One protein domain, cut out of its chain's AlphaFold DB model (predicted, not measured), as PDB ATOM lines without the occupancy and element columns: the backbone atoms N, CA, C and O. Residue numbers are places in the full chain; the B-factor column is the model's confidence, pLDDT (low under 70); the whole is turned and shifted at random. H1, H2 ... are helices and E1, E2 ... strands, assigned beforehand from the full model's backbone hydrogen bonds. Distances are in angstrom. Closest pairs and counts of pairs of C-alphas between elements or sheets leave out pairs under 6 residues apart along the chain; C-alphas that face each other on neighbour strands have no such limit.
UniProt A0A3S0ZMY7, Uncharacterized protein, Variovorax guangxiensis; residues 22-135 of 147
ATOM      1  N   TYR A  22     196.592 154.392 267.268       41.84
ATOM      2  CA  TYR A  22     195.989 153.895 266.030       41.84
ATOM      3  C   TYR A  22     196.045 155.036 264.974       41.84
ATOM      4  O   TYR A  22     195.736 156.206 265.236       41.84
ATOM      5  N   ARG A  23     196.632 154.708 263.822       50.44
ATOM      6  CA  ARG A  23     197.107 155.545 262.720       50.44
ATOM      7  C   ARG A  23     195.958 156.216 261.961       50.44
ATOM      8  O   ARG A  23     195.417 155.723 260.980       50.44
ATOM      9  N   SER A  24     195.702 157.439 262.398       74.44
ATOM     10  CA  SER A  24     195.057 158.560 261.715       74.44
ATOM     11  C   SER A  24     193.844 158.279 260.807       74.44
ATOM     12  O   SER A  24     192.739 158.133 261.318       74.44
ATOM     13  N   VAL A  25     193.973 158.336 259.484       80.88
ATOM     14  CA  VAL A  25     192.813 158.382 258.570       80.88
ATOM     15  C   VAL A  25     192.466 157.010 257.995       80.88
ATOM     16  O   VAL A  25     191.287 156.669 257.913       80.88
ATOM     17  N   ASP A  26     193.466 156.206 257.637       85.69
ATOM     18  CA  ASP A  26     193.252 154.920 256.959       85.69
ATOM     19  C   ASP A  26     192.455 153.939 257.817       85.69
ATOM     20  O   ASP A  26     191.580 153.224 257.332       85.69
ATOM     21  N   GLU A  27     192.696 153.947 259.122       81.56
ATOM     22  CA  GLU A  27     191.966 153.095 260.049       81.56
ATOM     23  C   GLU A  27     190.532 153.561 260.270       81.56
ATOM     24  O   GLU A  27     189.636 152.720 260.382       81.56
ATOM     25  N   LEU A  28     190.291 154.879 260.274       85.94
ATOM     26  CA  LEU A  28     188.932 155.408 260.263       85.94
ATOM     27  C   LEU A  28     188.221 154.951 258.988       85.94
ATOM     28  O   LEU A  28     187.121 154.422 259.084       85.94
ATOM     29  N   LYS A  29     188.844 155.068 257.811       90.56
ATOM     30  CA  LYS A  29     188.248 154.589 256.552       90.56
ATOM     31  C   LYS A  29     187.958 153.085 256.589       90.56
ATOM     32  O   LYS A  29     186.890 152.656 256.151       90.56
ATOM     33  N   ALA A  30     188.869 152.290 257.150       88.31
ATOM     34  CA  ALA A  30     188.721 150.841 257.264       88.31
ATOM     35  C   ALA A  30     187.604 150.425 258.238       88.31
ATOM     36  O   ALA A  30     186.894 149.456 257.965       88.31
ATOM     37  N   ARG A  31     187.429 151.153 259.349       84.88
ATOM     38  CA  ARG A  31     186.485 150.826 260.437       84.88
ATOM     39  C   ARG A  31     185.233 151.703 260.479       84.88
ATOM     40  O   ARG A  31     184.408 151.520 261.367       84.88
ATOM     41  N   ALA A  32     185.082 152.642 259.548       88.56
ATOM     42  CA  ALA A  32     183.925 153.523 259.496       88.56
ATOM     43  C   ALA A  32     182.647 152.701 259.347       88.56
ATOM     44  O   ALA A  32     182.541 151.886 258.423       88.56
ATOM     45  N   GLU A  33     181.707 152.952 260.253       86.81
ATOM     46  CA  GLU A  33     180.370 152.358 260.253       86.81
ATOM     47  C   GLU A  33     179.496 153.003 259.181       86.81
ATOM     48  O   GLU A  33     178.666 152.346 258.559       86.81
ATOM     49  N   HIS A  34     179.747 154.280 258.896       87.19
ATOM     50  CA  HIS A  34     179.039 155.023 257.874       87.19
ATOM     51  C   HIS A  34     180.010 155.530 256.816       87.19
ATOM     52  O   HIS A  34     181.032 156.151 257.120       87.19
ATOM     53  N   ARG A  35     179.677 155.235 255.558       93.12
ATOM     54  CA  ARG A  35     180.444 155.617 254.375       93.12
ATOM     55  C   ARG A  35     179.471 156.102 253.327       93.12
ATOM     56  O   ARG A  35     178.499 155.408 253.034       93.12
ATOM     57  N   VAL A  36     179.718 157.274 252.768       94.31
ATOM     58  CA  VAL A  36     178.880 157.790 251.692       94.31
ATOM     59  C   VAL A  36     179.722 158.560 250.697       94.31
ATOM     60  O   VAL A  36     180.635 159.297 251.066       94.31
ATOM     61  N   THR A  37     179.371 158.391 249.432       96.38
ATOM     62  CA  THR A  37     179.856 159.217 248.337       96.38
ATOM     63  C   THR A  37     178.672 159.991 247.796       96.38
ATOM     64  O   THR A  37     177.634 159.409 247.482       96.38
ATOM     65  N   LEU A  38     178.814 161.305 247.701       95.38
ATOM     66  CA  LEU A  38     177.789 162.197 247.181       95.38
ATOM     67  C   LEU A  38     178.387 163.066 246.078       95.38
ATOM     68  O   LEU A  38     179.563 163.424 246.124       95.38
ATOM     69  N   LYS A  39     177.557 163.440 245.106       96.38
ATOM     70  CA  LYS A  39     177.921 164.333 244.002       96.38
ATOM     71  C   LYS A  39     176.960 165.510 243.947       96.38
ATOM     72  O   LYS A  39     175.787 165.365 244.282       96.38
ATOM     73  N   THR A  40     177.468 166.667 243.551       95.25
ATOM     74  CA  THR A  40     176.696 167.903 243.389       95.25
ATOM     75  C   THR A  40     177.296 168.739 242.268       95.25
ATOM     76  O   THR A  40     178.503 168.691 242.047       95.25
ATOM     77  N   ASP A  41     176.480 169.547 241.600       95.19
ATOM     78  CA  ASP A  41     176.952 170.497 240.586       95.19
ATOM     79  C   ASP A  41     177.508 171.789 241.208       95.19
ATOM     80  O   ASP A  41     177.963 172.687 240.502       95.19
ATOM     81  N   ARG A  42     177.483 171.912 242.544       94.44
ATOM     82  CA  ARG A  42     178.049 173.073 243.240       94.44
ATOM     83  C   ARG A  42     179.568 173.137 243.116       94.44
ATOM     84  O   ARG A  42     180.259 172.117 243.092       94.44
ATOM     85  N   ASP A  43     180.062 174.374 243.159       93.62
ATOM     86  CA  ASP A  43     181.487 174.682 243.182       93.62
ATOM     87  C   ASP A  43     182.201 174.029 244.377       93.62
ATOM     88  O   ASP A  43     181.755 174.097 245.528       93.62
ATOM     89  N   PHE A  44     183.351 173.435 244.078       94.44
ATOM     90  CA  PHE A  44     184.183 172.681 245.007       94.44
ATOM     91  C   PHE A  44     184.632 173.490 246.229       94.44
ATOM     92  O   PHE A  44     184.622 172.972 247.348       94.44
ATOM     93  N   VAL A  45     184.971 174.770 246.055       94.62
ATOM     94  CA  VAL A  45     185.410 175.634 247.159       94.62
ATOM     95  C   VAL A  45     184.243 175.929 248.098       94.62
ATOM     96  O   VAL A  45     184.419 175.950 249.319       94.62
ATOM     97  N   LEU A  46     183.040 176.122 247.547       94.38
ATOM     98  CA  LEU A  46     181.833 176.327 248.348       94.38
ATOM     99  C   LEU A  46     181.460 175.068 249.130       94.38
ATOM    100  O   LEU A  46     181.199 175.161 250.328       94.38
ATOM    101  N   VAL A  47     181.487 173.900 248.484       95.44
ATOM    102  CA  VAL A  47     181.214 172.619 249.150       95.44
ATOM    103  C   VAL A  47     182.223 172.372 250.270       95.44
ATOM    104  O   VAL A  47     181.815 172.070 251.387       95.44
ATOM    105  N   TYR A  48     183.519 172.576 250.019       94.94
ATOM    106  CA  TYR A  48     184.557 172.431 251.039       94.94
ATOM    107  C   TYR A  48     184.295 173.301 252.274       94.94
ATOM    108  O   TYR A  48     184.309 172.809 253.404       94.94
ATOM    109  N   ARG A  49     184.001 174.589 252.056       92.50
ATOM    110  CA  ARG A  49     183.706 175.539 253.135       92.50
ATOM    111  C   ARG A  49     182.470 175.123 253.935       92.50
ATOM    112  O   ARG A  49     182.450 175.243 255.159       92.50
ATOM    113  N   ASP A  50     181.426 174.680 253.241       93.31
ATOM    114  CA  ASP A  50     180.145 174.372 253.865       93.31
ATOM    115  C   ASP A  50     180.207 173.038 254.641       93.31
ATOM    116  O   ASP A  50     179.609 172.942 255.712       93.31
ATOM    117  N   VAL A  51     180.978 172.042 254.180       92.25
ATOM    118  CA  VAL A  51     181.138 170.741 254.863       92.25
ATOM    119  C   VAL A  51     181.691 170.902 256.280       92.25
ATOM    120  O   VAL A  51     181.069 170.395 257.212       92.25
ATOM    121  N   GLY A  52     182.793 171.636 256.477       85.38
ATOM    122  CA  GLY A  52     183.367 171.843 257.819       85.38
ATOM    123  C   GLY A  52     182.394 172.546 258.764       85.38
ATOM    124  O   GLY A  52     182.077 172.053 259.850       85.38
ATOM    125  N   ARG A  53     181.781 173.637 258.286       87.94
ATOM    126  CA  ARG A  53     180.794 174.404 259.055       87.94
ATOM    127  C   ARG A  53     179.607 173.552 259.501       87.94
ATOM    128  O   ARG A  53     179.181 173.655 260.651       87.94
ATOM    129  N   GLN A  54     179.049 172.749 258.597       87.44
ATOM    130  CA  GLN A  54     177.902 171.908 258.928       87.44
ATOM    131  C   GLN A  54     178.297 170.708 259.784       87.44
ATOM    132  O   GLN A  54     177.534 170.353 260.676       87.44
ATOM    133  N   ALA A  55     179.483 170.126 259.586       82.12
ATOM    134  CA  ALA A  55     179.975 169.044 260.433       82.12
ATOM    135  C   ALA A  55     180.119 169.501 261.892       82.12
ATOM    136  O   ALA A  55     179.652 168.831 262.817       82.12
ATOM    137  N   ARG A  56     180.674 170.696 262.113       81.00
ATOM    138  CA  ARG A  56     180.746 171.299 263.446       81.00
ATOM    139  C   ARG A  56     179.364 171.525 264.064       81.00
ATOM    140  O   ARG A  56     179.121 171.084 265.182       81.00
ATOM    141  N   ARG A  57     178.438 172.139 263.323       84.00
ATOM    142  CA  ARG A  57     177.063 172.384 263.800       84.00
ATOM    143  C   ARG A  57     176.308 171.100 264.117       84.00
ATOM    144  O   ARG A  57     175.610 171.042 265.126       84.00
ATOM    145  N   ALA A  58     176.442 170.081 263.272       81.00
ATOM    146  CA  ALA A  58     175.862 168.762 263.501       81.00
ATOM    147  C   ALA A  58     176.360 168.181 264.825       81.00
ATOM    148  O   ALA A  58     175.576 167.692 265.633       81.00
ATOM    149  N   SER A  59     177.659 168.341 265.073       77.88
ATOM    150  CA  SER A  59     178.310 167.859 266.281       77.88
ATOM    151  C   SER A  59     177.791 168.542 267.541       77.88
ATOM    152  O   SER A  59     177.403 167.868 268.490       77.88
ATOM    153  N   GLU A  60     177.714 169.871 267.521       79.19
ATOM    154  CA  GLU A  60     177.154 170.680 268.610       79.19
ATOM    155  C   GLU A  60     175.670 170.335 268.851       79.19
ATOM    156  O   GLU A  60     175.246 170.143 269.991       79.19
ATOM    157  N   THR A  61     174.891 170.174 267.776       78.50
ATOM    158  CA  THR A  61     173.454 169.859 267.828       78.50
ATOM    159  C   THR A  61     173.194 168.489 268.455       78.50
ATOM    160  O   THR A  61     172.441 168.380 269.423       78.50
ATOM    161  N   VAL A  62     173.828 167.436 267.938       73.94
ATOM    162  CA  VAL A  62     173.627 166.067 268.431       73.94
ATOM    163  C   VAL A  62     174.182 165.909 269.843       73.94
ATOM    164  O   VAL A  62     173.536 165.263 270.672       73.94
ATOM    165  N   ASN A  63     175.319 166.541 270.161       73.44
ATOM    166  CA  ASN A  63     175.855 166.512 271.519       73.44
ATOM    167  C   ASN A  63     174.903 167.167 272.527       73.44
ATOM    168  O   ASN A  63     174.647 166.583 273.582       73.44
ATOM    169  N   LYS A  64     174.328 168.329 272.180       74.94
ATOM    170  CA  LYS A  64     173.312 169.003 273.002       74.94
ATOM    171  C   LYS A  64     172.093 168.104 273.221       74.94
ATOM    172  O   LYS A  64     171.627 168.005 274.350       74.94
ATOM    173  N   MET A  65     171.620 167.401 272.187       75.00
ATOM    174  CA  MET A  65     170.497 166.457 272.315       75.00
ATOM    175  C   MET A  65     170.808 165.270 273.240       75.00
ATOM    176  O   MET A  65     169.931 164.844 273.983       75.00
ATOM    177  N   HIS A  66     172.028 164.725 273.194       68.19
ATOM    178  CA  HIS A  66     172.379 163.501 273.929       68.19
ATOM    179  C   HIS A  66     172.830 163.757 275.369       68.19
ATOM    180  O   HIS A  66     172.583 162.934 276.245       68.19
ATOM    181  N   THR A  67     173.523 164.870 275.616       67.88
ATOM    182  CA  THR A  67     174.178 165.139 276.908       67.88
ATOM    183  C   THR A  67     173.629 166.371 277.623       67.88
ATOM    184  O   THR A  67     173.991 166.615 278.770       67.88
ATOM    185  N   GLY A  68     172.804 167.185 276.956       63.81
ATOM    186  CA  GLY A  68     172.395 168.507 277.442       63.81
ATOM    187  C   GLY A  68     173.513 169.560 277.408       63.81
ATOM    188  O   GLY A  68     173.237 170.748 277.563       63.81
ATOM    189  N   ALA A  69     174.766 169.159 277.167       61.72
ATOM    190  CA  ALA A  69     175.917 170.044 277.092       61.72
ATOM    191  C   ALA A  69     176.201 170.468 275.644       61.72
ATOM    192  O   ALA A  69     176.143 169.670 274.708       61.72
ATOM    193  N   ALA A  70     176.563 171.737 275.456       53.69
ATOM    194  CA  ALA A  70     176.838 172.287 274.131       53.69
ATOM    195  C   ALA A  70     178.172 171.806 273.523       53.69
ATOM    196  O   ALA A  70     178.319 171.864 272.306       53.69
ATOM    197  N   SER A  71     179.132 171.314 274.322       54.75
ATOM    198  CA  SER A  71     180.466 170.974 273.807       54.75
ATOM    199  C   SER A  71     180.974 169.597 274.228       54.75
ATOM    200  O   SER A  71     181.204 169.330 275.407       54.75
ATOM    201  N   LEU A  72     181.261 168.777 273.222       63.31
ATOM    202  CA  LEU A  72     182.369 167.830 273.247       63.31
ATOM    203  C   LEU A  72     183.660 168.600 272.928       63.31
ATOM    204  O   LEU A  72     183.619 169.547 272.143       63.31
ATOM    205  N   ASP A  73     184.796 168.193 273.500       73.94
ATOM    206  CA  ASP A  73     186.120 168.660 273.062       73.94
ATOM    207  C   ASP A  73     186.357 168.159 271.631       73.94
ATOM    208  O   ASP A  73     186.839 167.048 271.411       73.94
ATOM    209  N   MET A  74     185.874 168.921 270.651       77.44
ATOM    210  CA  MET A  74     185.942 168.583 269.241       77.44
ATOM    211  C   MET A  74     186.773 169.601 268.488       77.44
ATOM    212  O   MET A  74     186.563 170.813 268.580       77.44
ATOM    213  N   ARG A  75     187.690 169.084 267.676       83.56
ATOM    214  CA  ARG A  75     188.582 169.883 266.848       83.56
ATOM    215  C   ARG A  75     188.365 169.554 265.380       83.56
ATOM    216  O   ARG A  75     188.382 168.394 264.982       83.56
ATOM    217  N   GLU A  76     188.209 170.593 264.575       86.88
ATOM    218  CA  GLU A  76     188.222 170.498 263.118       86.88
ATOM    219  C   GLU A  76     189.640 170.788 262.609       86.88
ATOM    220  O   GLU A  76     190.290 171.740 263.051       86.88
ATOM    221  N   THR A  77     190.121 169.975 261.675       89.19
ATOM    222  CA  THR A  77     191.310 170.269 260.864       89.19
ATOM    223  C   THR A  77     190.932 170.178 259.397       89.19
ATOM    224  O   THR A  77     190.307 169.192 258.996       89.19
ATOM    225  N   SER A  78     191.306 171.173 258.600       91.44
ATOM    226  CA  SER A  78     190.894 171.255 257.203       91.44
ATOM    227  C   SER A  78     192.006 171.799 256.304       91.44
ATOM    228  O   SER A  78     192.768 172.682 256.693       91.44
ATOM    229  N   GLU A  79     192.103 171.246 255.092       95.12
ATOM    230  CA  GLU A  79     193.124 171.591 254.089       95.12
ATOM    231  C   GLU A  79     192.484 171.704 252.702       95.12
ATOM    232  O   GLU A  79     191.651 170.872 252.341       95.12
ATOM    233  N   LEU A  80     192.850 172.729 251.926       96.25
ATOM    234  CA  LEU A  80     192.277 173.004 250.605       96.25
ATOM    235  C   LEU A  80     193.369 173.277 249.569       96.25
ATOM    236  O   LEU A  80     194.018 174.320 249.609       96.25
ATOM    237  N   ASP A  81     193.489 172.393 248.583       96.12
ATOM    238  CA  ASP A  81     194.282 172.597 247.376       96.12
ATOM    239  C   ASP A  81     193.368 173.009 246.211       96.12
ATOM    240  O   ASP A  81     192.697 172.191 245.575       96.12
ATOM    241  N   ARG A  82     193.345 174.314 245.917       92.12
ATOM    242  CA  ARG A  82     192.548 174.869 244.810       92.12
ATOM    243  C   ARG A  82     193.087 174.481 243.434       92.12
ATOM    244  O   ARG A  82     192.294 174.398 242.501       92.12
ATOM    245  N   ALA A  83     194.397 174.272 243.304       92.50
ATOM    246  CA  ALA A  83     195.023 173.942 242.027       92.50
ATOM    247  C   ALA A  83     194.774 172.473 241.672       92.50
ATOM    248  O   ALA A  83     194.353 172.170 240.558       92.50
ATOM    249  N   GLY A  84     194.955 171.573 242.642       91.56
ATOM    250  CA  GLY A  84     194.644 170.152 242.498       91.56
ATOM    251  C   GLY A  84     193.151 169.823 242.577       91.56
ATOM    252  O   GLY A  84     192.766 168.699 242.261       91.56
ATOM    253  N   GLY A  85     192.308 170.777 242.993       95.88
ATOM    254  CA  GLY A  85     190.865 170.579 243.146       95.88
ATOM    255  C   GLY A  85     190.533 169.552 244.228       95.88
ATOM    256  O   GLY A  85     189.633 168.738 244.034       95.88
ATOM    257  N   ARG A  86     191.293 169.548 245.328       96.88
ATOM    258  CA  ARG A  86     191.184 168.578 246.426       96.88
ATOM    259  C   ARG A  86     191.074 169.290 247.759       96.88
ATOM    260  O   ARG A  86     191.724 170.305 247.986       96.88
ATOM    261  N   GLY A  87     190.242 168.772 248.647       96.12
ATOM    262  CA  GLY A  87     190.050 169.327 249.976       96.12
ATOM    263  C   GLY A  87     189.771 168.227 250.977       96.12
ATOM    264  O   GLY A  87     189.125 167.234 250.647       96.12
ATOM    265  N   THR A  88     190.250 168.405 252.200       95.75
ATOM    266  CA  THR A  88     189.958 167.489 253.295       95.75
ATOM    267  C   THR A  88     189.417 168.239 254.495       95.75
ATOM    268  O   THR A  88     189.846 169.347 254.817       95.75
ATOM    269  N   VAL A  89     188.452 167.621 255.164       94.00
ATOM    270  CA  VAL A  89     187.963 168.059 256.469       94.00
ATOM    271  C   VAL A  89     188.028 166.847 257.384       94.00
ATOM    272  O   VAL A  89     187.629 165.749 257.006       94.00
ATOM    273  N   THR A  90     188.569 167.017 258.583       91.44
ATOM    274  CA  THR A  90     188.675 165.946 259.575       91.44
ATOM    275  C   THR A  90     188.163 166.450 260.910       91.44
ATOM    276  O   THR A  90     188.579 167.511 261.377       91.44
ATOM    277  N   MET A  91     187.279 165.667 261.525       88.19
ATOM    278  CA  MET A  91     186.772 165.920 262.867       88.19
ATOM    279  C   MET A  91     187.478 165.003 263.858       88.19
ATOM    280  O   MET A  91     187.533 163.779 263.681       88.19
ATOM    281  N   LEU A  92     187.999 165.619 264.910       84.75
ATOM    282  CA  LEU A  92     188.671 164.978 266.024       84.75
ATOM    283  C   LEU A  92     187.828 165.132 267.288       84.75
ATOM    284  O   LEU A  92     187.250 166.193 267.514       84.75
ATOM    285  N   GLN A  93     187.804 164.094 268.115       77.88
ATOM    286  CA  GLN A  93     187.340 164.141 269.498       77.88
ATOM    287  C   GLN A  93     188.564 164.046 270.416       77.88
ATOM    288  O   GLN A  93     189.379 163.126 270.293       77.88
ATOM    289  N   GLY A  94     188.713 165.008 271.320       74.94
ATOM    290  CA  GLY A  94     189.951 165.232 272.053       74.94
ATOM    291  C   GLY A  94     191.120 165.563 271.116       74.94
ATOM    292  O   GLY A  94     190.948 166.088 270.014       74.94
ATOM    293  N   TYR A  95     192.335 165.215 271.539       66.38
ATOM    294  CA  TYR A  95     193.563 165.590 270.824       66.38
ATOM    295  C   TYR A  95     194.016 164.597 269.747       66.38
ATOM    296  O   TYR A  95     194.889 164.927 268.946       66.38
ATOM    297  N   THR A  96     193.469 163.379 269.719       68.38
ATOM    298  CA  THR A  96     194.046 162.288 268.912       68.38
ATOM    299  C   THR A  96     193.025 161.440 268.154       68.38
ATOM    300  O   THR A  96     193.384 160.848 267.131       68.38
ATOM    301  N   THR A  97     191.762 161.392 268.586       79.00
ATOM    302  CA  THR A  97     190.773 160.457 268.034       79.00
ATOM    303  C   THR A  97     190.067 161.053 266.823       79.00
ATOM    304  O   THR A  97     189.332 162.024 266.956       79.00
ATOM    305  N   ARG A  98     190.235 160.456 265.637       85.31
ATOM    306  CA  ARG A  98     189.481 160.830 264.425       85.31
ATOM    307  C   ARG A  98     188.137 160.128 264.401       85.31
ATOM    308  O   ARG A  98     188.079 158.909 264.523       85.31
ATOM    309  N   ILE A  99     187.076 160.908 264.223       86.50
ATOM    310  CA  ILE A  99     185.694 160.411 264.288       86.50
ATOM    311  C   ILE A  99     184.958 160.601 262.964       86.50
ATOM    312  O   ILE A  99     184.044 159.838 262.659       86.50
ATOM    313  N   ALA A 100     185.385 161.574 262.153       91.38
ATOM    314  CA  ALA A 100     184.905 161.771 260.793       91.38
ATOM    315  C   ALA A 100     186.016 162.301 259.882       91.38
ATOM    316  O   ALA A 100     186.888 163.057 260.320       91.38
ATOM    317  N   HIS A 101     185.960 161.923 258.611       93.75
ATOM    318  CA  HIS A 101     186.861 162.394 257.570       93.75
ATOM    319  C   HIS A 101     186.096 162.564 256.257       93.75
ATOM    320  O   HIS A 101     185.285 161.709 255.895       93.75
ATOM    321  N   TYR A 102     186.374 163.661 255.558       95.44
ATOM    322  CA  TYR A 102     185.764 164.026 254.286       95.44
ATOM    323  C   TYR A 102     186.866 164.304 253.274       95.44
ATOM    324  O   TYR A 102     187.742 165.128 253.534       95.44
ATOM    325  N   GLU A 103     186.782 163.662 252.117       97.25
ATOM    326  CA  GLU A 103     187.582 163.965 250.937       97.25
ATOM    327  C   GLU A 103     186.673 164.593 249.893       97.25
ATOM    328  O   GLU A 103     185.696 163.991 249.451       97.25
ATOM    329  N   ILE A 104     186.986 165.822 249.518       97.69
ATOM    330  CA  ILE A 104     186.200 166.638 248.606       97.69
ATOM    331  C   ILE A 104     187.054 166.818 247.352       97.69
ATOM    332  O   ILE A 104     188.217 167.210 247.445       97.69
ATOM    333  N   THR A 105     186.498 166.520 246.181       98.12
ATOM    334  CA  THR A 105     187.222 166.579 244.906       98.12
ATOM    335  C   THR A 105     186.396 167.306 243.854       98.12
ATOM    336  O   THR A 105     185.209 167.023 243.681       98.12
ATOM    337  N   LYS A 106     187.020 168.231 243.122       97.75
ATOM    338  CA  LYS A 106     186.430 168.862 241.941       97.75
ATOM    339  C   LYS A 106     186.311 167.834 240.817       97.75
ATOM    340  O   LYS A 106     187.295 167.209 240.427       97.75
ATOM    341  N   LEU A 107     185.111 167.683 240.270       96.12
ATOM    342  CA  LEU A 107     184.855 166.788 239.150       96.12
ATOM    343  C   LEU A 107     185.254 167.445 237.817       96.12
ATOM    344  O   LEU A 107     185.060 168.653 237.649       96.12
ATOM    345  N   PRO A 108     185.724 166.662 236.825       92.81
ATOM    346  CA  PRO A 108     186.018 167.176 235.483       92.81
ATOM    347  C   PRO A 108     184.818 167.851 234.803       92.81
ATOM    348  O   PRO A 108     184.997 168.760 234.002       92.81
ATOM    349  N   SER A 109     183.595 167.434 235.148       89.38
ATOM    350  CA  SER A 109     182.340 167.988 234.628       89.38
ATOM    351  C   SER A 109     181.948 169.349 235.220       89.38
ATOM    352  O   SER A 109     180.934 169.903 234.811       89.38
ATOM    353  N   GLY A 110     182.714 169.894 236.175       85.44
ATOM    354  CA  GLY A 110     182.446 171.197 236.798       85.44
ATOM    355  C   GLY A 110     181.737 171.148 238.157       85.44
ATOM    356  O   GLY A 110     181.577 172.195 238.775       85.44
ATOM    357  N   GLY A 111     181.371 169.959 238.644       93.88
ATOM    358  CA  GLY A 111     180.782 169.751 239.972       93.88
ATOM    359  C   GLY A 111     181.790 169.324 241.045       93.88
ATOM    360  O   GLY A 111     183.006 169.452 240.888       93.88
ATOM    361  N   THR A 112     181.273 168.750 242.126       97.25
ATOM    362  CA  THR A 112     182.037 168.292 243.290       97.25
ATOM    363  C   THR A 112     181.584 166.912 243.741       97.25
ATOM    364  O   THR A 112     180.388 166.633 243.822       97.25
ATOM    365  N   GLU A 113     182.542 166.063 244.094       97.62
ATOM    366  CA  GLU A 113     182.316 164.804 244.794       97.62
ATOM    367  C   GLU A 113     182.815 164.915 246.235       97.62
ATOM    368  O   GLU A 113     183.884 165.471 246.486       97.62
ATOM    369  N   VAL A 114     182.042 164.378 247.176       97.44
ATOM    370  CA  VAL A 114     182.434 164.243 248.578       97.44
ATOM    371  C   VAL A 114     182.374 162.775 248.959       97.44
ATOM    372  O   VAL A 114     181.305 162.166 248.913       97.44
ATOM    373  N   ASN A 115     183.510 162.226 249.369       97.12
ATOM    374  CA  ASN A 115     183.613 160.924 250.006       97.12
ATOM    375  C   ASN A 115     183.753 161.140 251.512       97.12
ATOM    376  O   ASN A 115     184.593 161.921 251.954       97.12
ATOM    377  N   ALA A 116     182.909 160.491 252.302       95.25
ATOM    378  CA  ALA A 116     182.821 160.729 253.733       95.25
ATOM    379  C   ALA A 116     182.805 159.413 254.511       95.25
ATOM    380  O   ALA A 116     182.103 158.472 254.137       95.25
ATOM    381  N   TRP A 117     183.551 159.380 255.615       94.56
ATOM    382  CA  TRP A 117     183.686 158.237 256.519       94.56
ATOM    383  C   TRP A 117     183.547 158.703 257.959       94.56
ATOM    384  O   TRP A 117     184.215 159.658 258.358       94.56
ATOM    385  N   TRP A 118     182.725 158.026 258.758       91.12
ATOM    386  CA  TRP A 118     182.645 158.302 260.190       91.12
ATOM    387  C   TRP A 118     182.280 157.075 261.024       91.12
ATOM    388  O   TRP A 118     181.748 156.074 260.534       91.12
ATOM    389  N   SER A 119     182.628 157.151 262.306       85.81
ATOM    390  CA  SER A 119     182.312 156.135 263.307       85.81
ATOM    391  C   SER A 119     180.891 156.298 263.857       85.81
ATOM    392  O   SER A 119     180.299 157.370 263.756       85.81
ATOM    393  N   ARG A 120     180.356 155.261 264.519       77.12
ATOM    394  CA  ARG A 120     179.047 155.310 265.203       77.12
ATOM    395  C   ARG A 120     178.907 156.420 266.234       77.12
ATOM    396  O   ARG A 120     177.821 156.928 266.470       77.12
ATOM    397  N   PHE A 121     180.008 156.716 266.916       72.88
ATOM    398  CA  PHE A 121     180.061 157.716 267.976       72.88
ATOM    399  C   PHE A 121     180.283 159.127 267.423       72.88
ATOM    400  O   PHE A 121     180.287 160.090 268.185       72.88
ATOM    401  N   SER A 122     180.472 159.258 266.107       78.31
ATOM    402  CA  SER A 122     180.498 160.551 265.451       78.31
ATOM    403  C   SER A 122     179.083 161.127 265.394       78.31
ATOM    404  O   SER A 122     178.175 160.472 264.879       78.31
ATOM    405  N   PRO A 123     178.879 162.369 265.847       76.75
ATOM    406  CA  PRO A 123     177.572 163.022 265.839       76.75
ATOM    407  C   PRO A 123     177.109 163.488 264.441       76.75
ATOM    408  O   PRO A 123     176.217 164.325 264.323       76.75
ATOM    409  N   ILE A 124     177.716 162.990 263.360       82.50
ATOM    410  CA  ILE A 124     177.422 163.427 261.994       82.50
ATOM    411  C   ILE A 124     176.430 162.475 261.319       82.50
ATOM    412  O   ILE A 124     176.635 161.266 261.301       82.50
ATOM    413  N   SER A 125     175.383 163.027 260.698       83.94
ATOM    414  CA  SER A 125     174.420 162.272 259.885       83.94
ATOM    415  C   SER A 125     174.549 162.586 258.388       83.94
ATOM    416  O   SER A 125     175.100 163.614 257.982       83.94
ATOM    417  N   ILE A 126     173.988 161.710 257.548       88.00
ATOM    418  CA  ILE A 126     173.937 161.897 256.087       88.00
ATOM    419  C   ILE A 126     173.145 163.161 255.708       88.00
ATOM    420  O   ILE A 126     173.483 163.826 254.731       88.00
ATOM    421  N   GLU A 127     172.109 163.523 256.465       88.00
ATOM    422  CA  GLU A 127     171.271 164.698 256.183       88.00
ATOM    423  C   GLU A 127     172.040 166.011 256.356       88.00
ATOM    424  O   GLU A 127     171.885 166.936 255.553       88.00
ATOM    425  N   PHE A 128     172.932 166.075 257.350       86.56
ATOM    426  CA  PHE A 128     173.843 167.206 257.519       86.56
ATOM    427  C   PHE A 128     174.787 167.344 256.326       86.56
ATOM    428  O   PHE A 128     174.975 168.448 255.812       86.56
ATOM    429  N   LEU A 129     175.336 166.223 255.849       89.00
ATOM    430  CA  LEU A 129     176.228 166.229 254.695       89.00
ATOM    431  C   LEU A 129     175.497 166.671 253.419       89.00
ATOM    432  O   LEU A 129     176.006 167.517 252.685       89.00
ATOM    433  N   LYS A 130     174.275 166.176 253.190       91.56
ATOM    434  CA  LYS A 130     173.422 166.637 252.081       91.56
ATOM    435  C   LYS A 130     173.139 168.136 252.175       91.56
ATOM    436  O   LYS A 130     173.327 168.854 251.198       91.56
ATOM    437  N   SER A 131     172.786 168.628 253.362       89.00
ATOM    438  CA  SER A 131     172.535 170.058 253.591       89.00
ATOM    439  C   SER A 131     173.760 170.913 253.249       89.00
ATOM    440  O   SER A 131     173.631 171.931 252.571       89.00
ATOM    441  N   ALA A 132     174.964 170.471 253.632       88.19
ATOM    442  CA  ALA A 132     176.213 171.136 253.261       88.19
ATOM    443  C   ALA A 132     176.409 171.196 251.737       88.19
ATOM    444  O   ALA A 132     176.723 172.248 251.180       88.19
ATOM    445  N   MET A 133     176.164 170.081 251.048       90.50
ATOM    446  CA  MET A 133     176.326 169.968 249.596       90.50
ATOM    447  C   MET A 133     175.262 170.703 248.787       90.50
ATOM    448  O   MET A 133     175.488 170.989 247.615       90.50
ATOM    449  N   GLU A 134     174.137 171.046 249.401       89.75
ATOM    450  CA  GLU A 134     173.074 171.854 248.801       89.75
ATOM    451  C   GLU A 134     173.173 173.336 249.195       89.75
ATOM    452  O   GLU A 134     172.457 174.170 248.647       89.75
ATOM    453  N   GLY A 135     174.063 173.687 250.131       83.25
ATOM    454  CA  GLY A 135     174.196 175.054 250.650       83.25
ATOM    455  C   GLY A 135     173.055 175.457 251.581       83.25
ATOM    456  O   GLY A 135     172.801 176.645 251.774       83.25
TER     457      GLY A 135
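This is residues 22 to 135 of the 147 residues of an uncharacterized protein of Variovorax guangxiensis (UniProt A0A3S0ZMY7). A twisted five-stranded antiparallel sheet has its two faces covered unequally: the long helix H2 and the short helix H3 pack side by side over one face, while the small helix H1 crosses the other face over E4. H2 covers the sheet with residues 44 to 60. The printed part has 114 residues, with three named helices and five named strands in the chain order H1 E1 H2 E2 E3 E4 E5 H3, and the sheet's order is E1 E5 E4 E3 E2. The class is mixed, helices and strands; the whole is compact, with a radius of gyration of the C-alphas of 13.6 A and spans of 43 by 30 by 21 A.

H1, residues 26 to 31, is on the sheet of E1, residues 34 to 40, E5, residues 112 to 118, E4, residues 97 to 106, E3, residues 86 to 93, and E2, residues 74 to 81. Its height over the sheet is 7.7 A; it lies over E4, only just, with 3 of its C-alphas falling there, and runs across the strands at 70 degrees to E4 on the local plane. The edge strand E1 is antiparallel to E5, with N 38 and O 114 at 2.9 A, within hydrogen-bond range. H2, residues 44 to 67, is on the opposite face from H1; the closest C-alphas of H2 and E3 are those of Gly 52 and Val 89, 6.1 A apart. E2 E3 E4 E5 form a meander, each strand the antiparallel neighbour of the one before. Within hydrogen-bond range are N 79 and O 88 at 3.0 A, N 89 and O 102 at 3.1 A, and N 103 and O 115 at 2.8 A. H3, residues 126 to 134, is on the same face as H2, over E1, and runs along the strands at 18 degrees to E1 on the local plane. H2, with residues 47 to 58 alone, touches H3; their closest C-alphas, those of Asp 50 and Ala 132, are 5.1 A apart. They run opposite ways at a shallow tilt of 33 degrees, only just short of steep. H1 is apart from H2 and H3. Every O i to N i+4 pair is within hydrogen-bond range in H1 and H3, and 18 of 20 are in H2.

H1 begins at C-alpha 26, (193.252, 154.920, 256.959). H2 is 34.3 A long from C-alpha 44, (184.183, 172.681, 245.007), to C-alpha 67. E4 spans 27.8 A, E3 23.8 A and E2 23.7 A. H3 ends at C-alpha 134, (173.074, 171.854, 248.801).

The two C-alphas farthest apart, those of Gly 68 and Pro 108, are 44.1 A apart. The printed part has no cut and no long link. The mean pLDDT of the printed part is 85.8; residues 22 to 23, 66 to 72 and 95 to 96 are under 70.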